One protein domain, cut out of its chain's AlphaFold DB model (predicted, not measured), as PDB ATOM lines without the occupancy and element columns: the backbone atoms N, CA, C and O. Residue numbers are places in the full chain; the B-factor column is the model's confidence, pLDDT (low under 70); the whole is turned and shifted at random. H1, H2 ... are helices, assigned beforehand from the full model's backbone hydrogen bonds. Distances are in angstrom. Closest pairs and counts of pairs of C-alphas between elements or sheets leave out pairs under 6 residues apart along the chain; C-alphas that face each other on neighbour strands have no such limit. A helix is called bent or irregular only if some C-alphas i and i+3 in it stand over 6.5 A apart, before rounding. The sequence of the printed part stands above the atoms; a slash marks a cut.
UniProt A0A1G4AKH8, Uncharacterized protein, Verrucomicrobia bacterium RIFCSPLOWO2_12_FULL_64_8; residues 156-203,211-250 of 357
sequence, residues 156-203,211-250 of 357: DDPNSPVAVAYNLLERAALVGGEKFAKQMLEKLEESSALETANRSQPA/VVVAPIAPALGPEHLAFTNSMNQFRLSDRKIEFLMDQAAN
ATOM      1  N   ASP A 156     -50.323  28.608  14.188       59.78
ATOM      2  CA  ASP A 156     -51.641  28.749  13.541       59.78
ATOM      3  C   ASP A 156     -51.506  29.015  12.019       59.78
ATOM      4  O   ASP A 156     -52.293  29.759  11.432       59.78
ATOM      5  N   ASP A 157     -50.463  28.457  11.394       59.34
ATOM      6  CA  ASP A 157     -50.037  28.790  10.035       59.34
ATOM      7  C   ASP A 157     -50.988  28.191   8.982       59.34
ATOM      8  O   ASP A 157     -51.057  26.958   8.858       59.34
ATOM      9  N   PRO A 158     -51.688  29.005   8.167       57.66
ATOM     10  CA  PRO A 158     -52.371  28.514   6.970       57.66
ATOM     11  C   PRO A 158     -51.414  27.852   5.961       57.66
ATOM     12  O   PRO A 158     -51.881  27.161   5.062       57.66
ATOM     13  N   ASN A 159     -50.096  27.985   6.140       58.59
ATOM     14  CA  ASN A 159     -49.062  27.335   5.335       58.59
ATOM     15  C   ASN A 159     -48.508  26.050   5.956       58.59
ATOM     16  O   ASN A 159     -47.584  25.443   5.407       58.59
ATOM     17  N   SER A 160     -49.098  25.571   7.057       76.00
ATOM     18  CA  SER A 160     -48.819  24.223   7.545       76.00
ATOM     19  C   SER A 160     -49.001  23.215   6.398       76.00
ATOM     20  O   SER A 160     -49.992  23.307   5.665       76.00
ATOM     21  N   PRO A 161     -48.131  22.194   6.255       79.94
ATOM     22  CA  PRO A 161     -48.329  21.114   5.283       79.94
ATOM     23  C   PRO A 161     -49.739  20.509   5.338       79.94
ATOM     24  O   PRO A 161     -50.279  20.066   4.326       79.94
ATOM     25  N   VAL A 162     -50.359  20.545   6.521       83.12
ATOM     26  CA  VAL A 162     -51.742  20.130   6.759       83.12
ATOM     27  C   VAL A 162     -52.746  21.033   6.036       83.12
ATOM     28  O   VAL A 162     -53.658  20.530   5.388       83.12
ATOM     29  N   ALA A 163     -52.587  22.353   6.108       85.19
ATOM     30  CA  ALA A 163     -53.477  23.306   5.454       85.19
ATOM     31  C   ALA A 163     -53.335  23.266   3.923       85.19
ATOM     32  O   ALA A 163     -54.349  23.246   3.223       85.19
ATOM     33  N   VAL A 164     -52.109  23.122   3.403       88.31
ATOM     34  CA  VAL A 164     -51.860  22.883   1.968       88.31
ATOM     35  C   VAL A 164     -52.530  21.582   1.509       88.31
ATOM     36  O   VAL A 164     -53.204  21.561   0.478       88.31
ATOM     37  N   ALA A 165     -52.410  20.504   2.292       91.19
ATOM     38  CA  ALA A 165     -53.069  19.236   1.994       91.19
ATOM     39  C   ALA A 165     -54.602  19.356   2.022       91.19
ATOM     40  O   ALA A 165     -55.261  18.863   1.108       91.19
ATOM     41  N   TYR A 166     -55.186  20.043   3.008       93.12
ATOM     42  CA  TYR A 166     -56.632  20.291   3.048       93.12
ATOM     43  C   TYR A 166     -57.106  21.101   1.843       93.12
ATOM     44  O   TYR A 166     -58.065  20.709   1.184       93.12
ATOM     45  N   ASN A 167     -56.407  22.187   1.515       94.81
ATOM     46  CA  ASN A 167     -56.694  23.033   0.362       94.81
ATOM     47  C   ASN A 167     -56.657  22.224  -0.954       94.81
ATOM     48  O   ASN A 167     -57.558  22.353  -1.788       94.81
ATOM     49  N   LEU A 168     -55.682  21.321  -1.108       95.75
ATOM     50  CA  LEU A 168     -55.592  20.390  -2.235       95.75
ATOM     51  C   LEU A 168     -56.740  19.366  -2.258       95.75
ATOM     52  O   LEU A 168     -57.332  19.133  -3.311       95.75
ATOM     53  N   LEU A 169     -57.090  18.774  -1.112       97.12
ATOM     54  CA  LEU A 169     -58.160  17.775  -1.002       97.12
ATOM     55  C   LEU A 169     -59.554  18.370  -1.225       97.12
ATOM     56  O   LEU A 169     -60.414  17.717  -1.818       97.12
ATOM     57  N   GLU A 170     -59.785  19.614  -0.810       97.69
ATOM     58  CA  GLU A 170     -61.017  20.335  -1.128       97.69
ATOM     59  C   GLU A 170     -61.160  20.553  -2.637       97.69
ATOM     60  O   GLU A 170     -62.230  20.293  -3.196       97.69
ATOM     61  N   ARG A 171     -60.083  20.961  -3.327       98.00
ATOM     62  CA  ARG A 171     -60.096  21.052  -4.793       98.00
ATOM     63  C   ARG A 171     -60.279  19.696  -5.444       98.00
ATOM     64  O   ARG A 171     -61.085  19.597  -6.365       98.00
ATOM     65  N   ALA A 172     -59.622  18.652  -4.939       98.19
ATOM     66  CA  ALA A 172     -59.828  17.282  -5.396       98.19
ATOM     67  C   ALA A 172     -61.311  16.886  -5.298       98.19
ATOM     68  O   ALA A 172     -61.881  16.371  -6.260       98.19
ATOM     69  N   ALA A 173     -61.980  17.210  -4.188       98.38
ATOM     70  CA  ALA A 173     -63.408  16.948  -4.023       98.38
ATOM     71  C   ALA A 173     -64.270  17.752  -5.008       98.38
ATOM     72  O   ALA A 173     -65.300  17.253  -5.468       98.38
ATOM     73  N   LEU A 174     -63.859  18.977  -5.355       98.38
ATOM     74  CA  LEU A 174     -64.532  19.805  -6.356       98.38
ATOM     75  C   LEU A 174     -64.403  19.241  -7.776       98.38
ATOM     76  O   LEU A 174     -65.424  19.106  -8.451       98.38
ATOM     77  N   VAL A 175     -63.193  18.877  -8.208       98.12
ATOM     78  CA  VAL A 175     -62.940  18.410  -9.584       98.12
ATOM     79  C   VAL A 175     -63.359  16.958  -9.804       98.12
ATOM     80  O   VAL A 175     -63.877  16.620 -10.868       98.12
ATOM     81  N   GLY A 176     -63.135  16.106  -8.800       97.62
ATOM     82  CA  GLY A 176     -63.213  14.651  -8.916       97.62
ATOM     83  C   GLY A 176     -64.291  13.975  -8.065       97.62
ATOM     84  O   GLY A 176     -64.518  12.775  -8.219       97.62
ATOM     85  N   GLY A 177     -64.954  14.716  -7.173       97.94
ATOM     86  CA  GLY A 177     -65.912  14.181  -6.200       97.94
ATOM     87  C   GLY A 177     -65.266  13.620  -4.931       97.94
ATOM     88  O   GLY A 177     -64.044  13.530  -4.802       97.94
ATOM     89  N   GLU A 178     -66.104  13.218  -3.975       97.94
ATOM     90  CA  GLU A 178     -65.671  12.738  -2.654       97.94
ATOM     91  C   GLU A 178     -64.841  11.460  -2.762       97.94
ATOM     92  O   GLU A 178     -63.893  11.256  -2.006       97.94
ATOM     93  N   LYS A 179     -65.191  10.578  -3.706       97.56
ATOM     94  CA  LYS A 179     -64.442   9.338  -3.937       97.56
ATOM     95  C   LYS A 179     -63.001   9.633  -4.359       97.56
ATOM     96  O   LYS A 179     -62.085   9.052  -3.785       97.56
ATOM     97  N   PHE A 180     -62.809  10.540  -5.316       97.88
ATOM     98  CA  PHE A 180     -61.481  10.927  -5.792       97.88
ATOM     99  C   PHE A 180     -60.662  11.599  -4.684       97.88
ATOM    100  O   PHE A 180     -59.519  11.215  -4.455       97.88
ATOM    101  N   ALA A 181     -61.263  12.526  -3.931       97.81
ATOM    102  CA  ALA A 181     -60.593  13.172  -2.802       97.81
ATOM    103  C   ALA A 181     -60.138  12.166  -1.731       97.81
ATOM    104  O   ALA A 181     -59.023  12.261  -1.228       97.81
ATOM    105  N   LYS A 182     -60.964  11.159  -1.414       97.75
ATOM    106  CA  LYS A 182     -60.598  10.091  -0.469       97.75
ATOM    107  C   LYS A 182     -59.441   9.234  -0.969       97.75
ATOM    108  O   LYS A 182     -58.538   8.946  -0.193       97.75
ATOM    109  N   GLN A 183     -59.454   8.857  -2.248       97.25
ATOM    110  CA  GLN A 183     -58.343   8.121  -2.859       97.25
ATOM    111  C   GLN A 183     -57.053   8.945  -2.822       97.25
ATOM    112  O   GLN A 183     -55.989   8.420  -2.508       97.25
ATOM    113  N   MET A 184     -57.146  10.249  -3.083       96.19
ATOM    114  CA  MET A 184     -56.003  11.149  -2.993       96.19
ATOM    115  C   MET A 184     -55.470  11.260  -1.557       96.19
ATOM    116  O   MET A 184     -54.260  11.189  -1.361       96.19
ATOM    117  N   LEU A 185     -56.349  11.382  -0.556       95.88
ATOM    118  CA  LEU A 185     -55.964  11.400   0.858       95.88
ATOM    119  C   LEU A 185     -55.234  10.113   1.258       95.88
ATOM    120  O   LEU A 185     -54.152  10.191   1.826       95.88
ATOM    121  N   GLU A 186     -55.778   8.950   0.901       96.38
ATOM    122  CA  GLU A 186     -55.144   7.650   1.161       96.38
ATOM    123  C   GLU A 186     -53.718   7.604   0.584       96.38
ATOM    124  O   GLU A 186     -52.772   7.209   1.263       96.38
ATOM    125  N   LYS A 187     -53.525   8.098  -0.646       94.88
ATOM    126  CA  LYS A 187     -52.202   8.135  -1.289       94.88
ATOM    127  C   LYS A 187     -51.246   9.154  -0.667       94.88
ATOM    128  O   LYS A 187     -50.041   8.897  -0.630       94.88
ATOM    129  N   LEU A 188     -51.751  10.281  -0.159       91.00
ATOM    130  CA  LEU A 188     -50.953  11.236   0.618       91.00
ATOM    131  C   LEU A 188     -50.481  10.615   1.938       91.00
ATOM    132  O   LEU A 188     -49.310  10.754   2.296       91.00
ATOM    133  N   GLU A 189     -51.364   9.906   2.640       91.31
ATOM    134  CA  GLU A 189     -51.042   9.226   3.897       91.31
ATOM    135  C   GLU A 189     -50.002   8.117   3.688       91.31
ATOM    136  O   GLU A 189     -49.025   8.051   4.436       91.31
ATOM    137  N   GLU A 190     -50.142   7.302   2.636       90.75
ATOM    138  CA  GLU A 190     -49.143   6.294   2.253       90.75
ATOM    139  C   GLU A 190     -47.765   6.918   1.979       90.75
ATOM    140  O   GLU A 190     -46.752   6.433   2.491       90.75
ATOM    141  N   SER A 191     -47.714   8.010   1.205       86.50
ATOM    142  CA  SER A 191     -46.460   8.716   0.908       86.50
ATOM    143  C   SER A 191     -45.816   9.275   2.181       86.50
ATOM    144  O   SER A 191     -44.616   9.107   2.395       86.50
ATOM    145  N   SER A 192     -46.612   9.885   3.063       86.69
ATOM    146  CA  SER A 192     -46.140  10.435   4.340       86.69
ATOM    147  C   SER A 192     -45.618   9.345   5.289       86.69
ATOM    148  O   SER A 192     -44.580   9.511   5.942       86.69
ATOM    149  N   ALA A 193     -46.285   8.187   5.332       86.25
ATOM    150  CA  ALA A 193     -45.843   7.041   6.122       86.25
ATOM    151  C   ALA A 193     -44.496   6.489   5.627       86.25
ATOM    152  O   ALA A 193     -43.617   6.200   6.443       86.25
ATOM    153  N   LEU A 194     -44.301   6.397   4.306       82.81
ATOM    154  CA  LEU A 194     -43.033   5.977   3.699       82.81
ATOM    155  C   LEU A 194     -41.897   6.963   4.009       82.81
ATOM    156  O   LEU A 194     -40.800   6.542   4.379       82.81
ATOM    157  N   GLU A 195     -42.153   8.269   3.925       80.50
ATOM    158  CA  GLU A 195     -41.172   9.293   4.301       80.50
ATOM    159  C   GLU A 195     -40.798   9.217   5.786       80.50
ATOM    160  O   GLU A 195     -39.619   9.288   6.143       80.50
ATOM    161  N   THR A 196     -41.787   9.015   6.659       82.06
ATOM    162  CA  THR A 196     -41.573   8.880   8.105       82.06
ATOM    163  C   THR A 196     -40.761   7.629   8.438       82.06
ATOM    164  O   THR A 196     -39.831   7.697   9.247       82.06
ATOM    165  N   ALA A 197     -41.060   6.498   7.792       81.50
ATOM    166  CA  ALA A 197     -40.290   5.264   7.929       81.50
ATOM    167  C   ALA A 197     -38.839   5.451   7.455       81.50
ATOM    168  O   ALA A 197     -37.910   5.008   8.129       81.50
ATOM    169  N   ASN A 198     -38.635   6.183   6.355       74.94
ATOM    170  CA  ASN A 198     -37.302   6.499   5.847       74.94
ATOM    171  C   ASN A 198     -36.507   7.422   6.784       74.94
ATOM    172  O   ASN A 198     -35.301   7.229   6.919       74.94
ATOM    173  N   ARG A 199     -37.153   8.389   7.453       76.81
ATOM    174  CA  ARG A 199     -36.499   9.285   8.430       76.81
ATOM    175  C   ARG A 199     -36.213   8.621   9.776       76.81
ATOM    176  O   ARG A 199     -35.246   8.988  10.431       76.81
ATOM    177  N   SER A 200     -37.039   7.663  10.195       77.94
ATOM    178  CA  SER A 200     -36.952   7.024  11.520       77.94
ATOM    179  C   SER A 200     -35.914   5.900  11.595       77.94
ATOM    180  O   SER A 200     -35.964   5.067  12.503       77.94
ATOM    181  N   GLN A 201     -34.986   5.833  10.643       71.00
ATOM    182  CA  GLN A 201     -33.966   4.798  10.656       71.00
ATOM    183  C   GLN A 201     -33.019   4.988  11.841       71.00
ATOM    184  O   GLN A 201     -32.534   6.100  12.070       71.00
ATOM    185  N   PRO A 202     -32.732   3.915  12.597       74.12
ATOM    186  CA  PRO A 202     -31.769   3.991  13.676       74.12
ATOM    187  C   PRO A 202     -30.399   4.333  13.093       74.12
ATOM    188  O   PRO A 202     -29.886   3.638  12.217       74.12
ATOM    189  N   ALA A 203     -29.809   5.421  13.577       77.44
ATOM    190  CA  ALA A 203     -28.419   5.717  13.295       77.44
ATOM    191  C   ALA A 203     -27.548   4.701  14.049       77.44
ATOM    192  O   ALA A 203     -27.749   4.480  15.245       77.44
ATOM    193  N   VAL A 211     -21.283   8.265  13.584       84.12
ATOM    194  CA  VAL A 211     -22.712   8.018  13.375       84.12
ATOM    195  C   VAL A 211     -22.951   7.809  11.881       84.12
ATOM    196  O   VAL A 211     -22.965   8.761  11.103       84.12
ATOM    197  N   VAL A 212     -23.146   6.558  11.484       81.19
ATOM    198  CA  VAL A 212     -23.496   6.165  10.124       81.19
ATOM    199  C   VAL A 212     -24.981   5.829  10.097       81.19
ATOM    200  O   VAL A 212     -25.444   4.829  10.649       81.19
ATOM    201  N   VAL A 213     -25.750   6.677   9.423       74.56
ATOM    202  CA  VAL A 213     -27.085   6.294   8.968       74.56
ATOM    203  C   VAL A 213     -26.848   5.338   7.810       74.56
ATOM    204  O   VAL A 213     -26.312   5.753   6.781       74.56
ATOM    205  N   ALA A 214     -27.156   4.052   7.995       66.75
ATOM    206  CA  ALA A 214     -27.039   3.095   6.904       66.75
ATOM    207  C   ALA A 214     -27.865   3.640   5.728       66.75
ATOM    208  O   ALA A 214     -29.058   3.884   5.909       66.75
ATOM    209  N   PRO A 215     -27.274   3.888   4.548       58.59
ATOM    210  CA  PRO A 215     -28.073   4.292   3.413       58.59
ATOM    211  C   PRO A 215     -29.034   3.139   3.132       58.59
ATOM    212  O   PRO A 215     -28.595   2.059   2.729       58.59
ATOM    213  N   ILE A 216     -30.344   3.345   3.319       56.19
ATOM    214  CA  ILE A 216     -31.313   2.551   2.562       56.19
ATOM    215  C   ILE A 216     -31.132   2.996   1.124       56.19
ATOM    216  O   ILE A 216     -31.791   3.894   0.610       56.19
ATOM    217  N   ALA A 217     -30.176   2.359   0.477       54.53
ATOM    218  CA  ALA A 217     -30.322   2.110  -0.920       54.53
ATOM    219  C   ALA A 217     -31.493   1.111  -1.055       54.53
ATOM    220  O   ALA A 217     -31.481   0.061  -0.415       54.53
ATOM    221  N   PRO A 218     -32.448   1.313  -1.961       53.06
ATOM    222  CA  PRO A 218     -32.251   0.789  -3.290       53.06
ATOM    223  C   PRO A 218     -31.127   1.591  -3.949       53.06
ATOM    224  O   PRO A 218     -30.995   2.783  -3.700       53.06
ATOM    225  N   ALA A 219     -30.271   0.974  -4.757       57.06
ATOM    226  CA  ALA A 219     -29.152   1.637  -5.445       57.06
ATOM    227  C   ALA A 219     -29.614   2.652  -6.524       57.06
ATOM    228  O   ALA A 219     -29.057   2.739  -7.613       57.06
ATOM    229  N   LEU A 220     -30.699   3.363  -6.255       56.75
ATOM    230  CA  LEU A 220     -31.553   4.065  -7.174       56.75
ATOM    231  C   LEU A 220     -31.771   5.457  -6.568       56.75
ATOM    232  O   LEU A 220     -32.253   5.584  -5.447       56.75
ATOM    233  N   GLY A 221     -31.310   6.486  -7.281       66.81
ATOM    234  CA  GLY A 221     -31.252   7.871  -6.802       66.81
ATOM    235  C   GLY A 221     -32.620   8.507  -6.498       66.81
ATOM    236  O   GLY A 221     -33.651   7.847  -6.626       66.81
ATOM    237  N   PRO A 222     -32.660   9.805  -6.133       63.88
ATOM    238  CA  PRO A 222     -33.898  10.534  -5.809       63.88
ATOM    239  C   PRO A 222     -34.984  10.426  -6.896       63.88
ATOM    240  O   PRO A 222     -36.170  10.353  -6.582       63.88
ATOM    241  N   GLU A 223     -34.575  10.287  -8.158       65.44
ATOM    242  CA  GLU A 223     -35.440   9.996  -9.311       65.44
ATOM    243  C   GLU A 223     -36.304   8.732  -9.108       65.44
ATOM    244  O   GLU A 223     -37.466   8.660  -9.504       65.44
ATOM    245  N   HIS A 224     -35.742   7.706  -8.469       65.81
ATOM    246  CA  HIS A 224     -36.417   6.435  -8.241       65.81
ATOM    247  C   HIS A 224     -37.360   6.483  -7.042       65.81
ATOM    248  O   HIS A 224     -38.402   5.834  -7.070       65.81
ATOM    249  N   LEU A 225     -37.045   7.299  -6.029       65.69
ATOM    250  CA  LEU A 225     -37.974   7.588  -4.935       65.69
ATOM    251  C   LEU A 225     -39.227   8.301  -5.457       65.69
ATOM    252  O   LEU A 225     -40.336   7.964  -5.042       65.69
ATOM    253  N   ALA A 226     -39.066   9.207  -6.429       65.88
ATOM    254  CA  ALA A 226     -40.191   9.823  -7.127       65.88
ATOM    255  C   ALA A 226     -41.022   8.785  -7.905       65.88
ATOM    256  O   ALA A 226     -42.248   8.850  -7.869       65.88
ATOM    257  N   PHE A 227     -40.393   7.793  -8.544       63.84
ATOM    258  CA  PHE A 227     -41.108   6.696  -9.215       63.84
ATOM    259  C   PHE A 227     -41.860   5.771  -8.238       63.84
ATOM    260  O   PHE A 227     -42.940   5.265  -8.548       63.84
ATOM    261  N   THR A 228     -41.318   5.554  -7.037       71.19
ATOM    262  CA  THR A 228     -41.969   4.739  -5.998       71.19
ATOM    263  C   THR A 228     -42.996   5.499  -5.160       71.19
ATOM    264  O   THR A 228     -43.677   4.881  -4.349       71.19
ATOM    265  N   ASN A 229     -43.122   6.817  -5.329       84.19
ATOM    266  CA  ASN A 229     -44.098   7.603  -4.585       84.19
ATOM    267  C   ASN A 229     -45.524   7.183  -4.993       84.19
ATOM    268  O   ASN A 229     -45.898   7.313  -6.162       84.19
ATOM    269  N   SER A 230     -46.326   6.713  -4.028       89.12
ATOM    270  CA  SER A 230     -47.721   6.295  -4.235       89.12
ATOM    271  C   SER A 230     -48.557   7.347  -4.972       89.12
ATOM    272  O   SER A 230     -49.417   6.991  -5.775       89.12
ATOM    273  N   MET A 231     -48.290   8.637  -4.748       89.88
ATOM    274  CA  MET A 231     -48.979   9.730  -5.429       89.88
ATOM    275  C   MET A 231     -48.628   9.804  -6.916       89.88
ATOM    276  O   MET A 231     -49.513   9.961  -7.755       89.88
ATOM    277  N   ASN A 232     -47.351   9.635  -7.268       89.31
ATOM    278  CA  ASN A 232     -46.930   9.605  -8.669       89.31
ATOM    279  C   ASN A 232     -47.457   8.358  -9.380       89.31
ATOM    280  O   ASN A 232     -47.900   8.447 -10.521       89.31
ATOM    281  N   GLN A 233     -47.490   7.207  -8.705       90.69
ATOM    282  CA  GLN A 233     -48.104   5.999  -9.262       90.69
ATOM    283  C   GLN A 233     -49.609   6.172  -9.476       90.69
ATOM    284  O   GLN A 233     -50.125   5.781 -10.520       90.69
ATOM    285  N   PHE A 234     -50.307   6.795  -8.522       93.44
ATOM    286  CA  PHE A 234     -51.724   7.119  -8.656       93.44
ATOM    287  C   PHE A 234     -51.969   8.054  -9.844       93.44
ATOM    288  O   PHE A 234     -52.791   7.733 -10.700       93.44
ATOM    289  N   ARG A 235     -51.182   9.131  -9.969       93.44
ATOM    290  CA  ARG A 235     -51.217  10.046 -11.118       93.44
ATOM    291  C   ARG A 235     -51.050   9.308 -12.446       93.44
ATOM    292  O   ARG A 235     -51.838   9.514 -13.358       93.44
ATOM    293  N   LEU A 236     -50.051   8.434 -12.544       92.88
ATOM    294  CA  LEU A 236     -49.715   7.712 -13.776       92.88
ATOM    295  C   LEU A 236     -50.639   6.519 -14.072       92.88
ATOM    296  O   LEU A 236     -50.533   5.927 -15.147       92.88
ATOM    297  N   SER A 237     -51.525   6.145 -13.143       94.38
ATOM    298  CA  SER A 237     -52.381   4.961 -13.287       94.38
ATOM    299  C   SER A 237     -53.460   5.117 -14.360       94.38
ATOM    300  O   SER A 237     -53.804   4.142 -15.027       94.38
ATOM    301  N   ASP A 238     -53.966   6.336 -14.558       95.81
ATOM    302  CA  ASP A 238     -54.992   6.652 -15.548       95.81
ATOM    303  C   ASP A 238     -54.834   8.106 -16.027       95.81
ATOM    304  O   ASP A 238     -54.652   9.017 -15.221       95.81
ATOM    305  N   ARG A 239     -54.960   8.353 -17.338       95.25
ATOM    306  CA  ARG A 239     -54.891   9.712 -17.918       95.25
ATOM    307  C   ARG A 239     -55.958  10.654 -17.364       95.25
ATOM    308  O   ARG A 239     -55.749  11.860 -17.288       95.25
ATOM    309  N   LYS A 240     -57.124  10.118 -17.018       96.38
ATOM    310  CA  LYS A 240     -58.210  10.855 -16.383       96.38
ATOM    311  C   LYS A 240     -57.834  11.244 -14.959       96.38
ATOM    312  O   LYS A 240     -58.088  12.376 -14.572       96.38
ATOM    313  N   ILE A 241     -57.206  10.340 -14.204       96.81
ATOM    314  CA  ILE A 241     -56.698  10.641 -12.859       96.81
ATOM    315  C   ILE A 241     -55.614  11.712 -12.941       96.81
ATOM    316  O   ILE A 241     -55.695  12.688 -12.203       96.81
ATOM    317  N   GLU A 242     -54.672  11.589 -13.878       96.25
ATOM    318  CA  GLU A 242     -53.670  12.626 -14.135       96.25
ATOM    319  C   GLU A 242     -54.324  13.987 -14.394       96.25
ATOM    320  O   GLU A 242     -54.001  14.962 -13.719       96.25
ATOM    321  N   PHE A 243     -55.304  14.043 -15.301       96.88
ATOM    322  CA  PHE A 243     -56.028  15.274 -15.595       96.88
ATOM    323  C   PHE A 243     -56.728  15.850 -14.354       96.88
ATOM    324  O   PHE A 243     -56.634  17.048 -14.101       96.88
ATOM    325  N   LEU A 244     -57.419  15.024 -13.564       97.50
ATOM    326  CA  LEU A 244     -58.097  15.473 -12.344       97.50
ATOM    327  C   LEU A 244     -57.106  15.982 -11.295       97.50
ATOM    328  O   LEU A 244     -57.385  16.978 -10.633       97.50
ATOM    329  N   MET A 245     -55.951  15.332 -11.158       96.88
ATOM    330  CA  MET A 245     -54.881  15.790 -10.274       96.88
ATOM    331  C   MET A 245     -54.307  17.124 -10.738       96.88
ATOM    332  O   MET A 245     -54.131  18.018  -9.915       96.88
ATOM    333  N   ASP A 246     -54.081  17.289 -12.040       96.06
ATOM    334  CA  ASP A 246     -53.632  18.561 -12.597       96.06
ATOM    335  C   ASP A 246     -54.678  19.659 -12.367       96.06
ATOM    336  O   ASP A 246     -54.323  20.757 -11.949       96.06
ATOM    337  N   GLN A 247     -55.975  19.383 -12.542       97.12
ATOM    338  CA  GLN A 247     -57.023  20.354 -12.203       97.12
ATOM    339  C   GLN A 247     -57.045  20.680 -10.700       97.12
ATOM    340  O   GLN A 247     -57.153  21.848 -10.340       97.12
ATOM    341  N   ALA A 248     -56.906  19.682  -9.820       97.25
ATOM    342  CA  ALA A 248     -56.877  19.884  -8.370       97.25
ATOM    343  C   ALA A 248     -55.629  20.647  -7.893       97.25
ATOM    344  O   ALA A 248     -55.674  21.310  -6.860       97.25
ATOM    345  N   ALA A 249     -54.519  20.562  -8.623       95.81
ATOM    346  CA  ALA A 249     -53.282  21.277  -8.320       95.81
ATOM    347  C   ALA A 249     -53.288  22.742  -8.791       95.81
ATOM    348  O   ALA A 249     -52.356  23.478  -8.481       95.81
ATOM    349  N   ASN A 250     -54.314  23.168  -9.531       96.25
ATOM    350  CA  ASN A 250     -54.461  24.530 -10.033       96.25
ATOM    351  C   ASN A 250     -55.622  25.262  -9.351       96.25
ATOM    352  O   ASN A 250     -56.497  24.660  -8.728       96.25
TER     353      ASN A 250
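Overview. This is residues 156 to 203 and 211 to 250 of the 357 residues of an uncharacterized protein of Verrucomicrobia bacterium RIFCSPLOWO2_12_FULL_64_8 (UniProt A0A1G4AKH8). A long helix, H1, folds back on itself at residues 176 and 177 into a lopsided V with a shorter arm, H1a, and a longer arm, H1b; three short helices then step back along H1b toward the fold, where H4 packs on H1a. Residues 159 to 164 and 217 to 224 stick out. The printed part has 88 residues, with four named helices in the order H1, H2, H3, H4 and no named strand: all helix. It is loose, with a radius of gyration of the C-alphas of 15.3 A, and flat, spanning 47 by 36 by 19 A.

Along the chain. Find C-alpha 161 at (-48.329, 21.114, 5.283), where H1, residues 161 to 199, begins. By its hydrogen bonds it was assigned as one helix, but it is bent: C-alphas 175 and 178 are 9.4 A apart. H1a, residues 161 to 175, is 21.0 A long, and H1b, residues 178 to 199, is 31.4 A. Beyond the cut come H2, residues 222 to 228, H3, residues 230 to 237, and H4, residues 239 to 248, 14.1 A long and ending at C-alpha 248 at (-56.877, 19.884, -8.370).

Arrangement. Look first at Ala 173 and Ala 181, the closest C-alphas of H1a and H1b, 4.9 A apart; these arms touch at a shallow tilt of 27 degrees, opposite ways, H1a with residues 169 to 173 alone. H4 touches H1a at a steep tilt of 59 degrees, closest at C-alphas 248 and 172, 4.9 A. H3 touches residues 184 to 191 of H1b, closest at C-alphas 231 and 187, 5.5 A. H3 and H4 touch only at the corner, closest at C-alphas 235 and 242, 4.7 A. H2 is close to H3 but not clearly touching, with C-alphas 226 and 232 closest at 6.9 A, and is apart from H1b. In H1a, H1b, H2, H3 and H4 every O i to N i+4 pair is within hydrogen-bond range.

Size, cuts and confidence. The C-alphas farthest apart, those of Gly 177 and Val 211, are 47.8 A apart. Residues 204 to 210 are not printed, and C-alphas 203 and 211 are 6.2 A apart across this cut. The links H2 to H3 and H3 to H4 are tight. Expect pLDDT under 70 at residues 156 to 159 and 214 to 227.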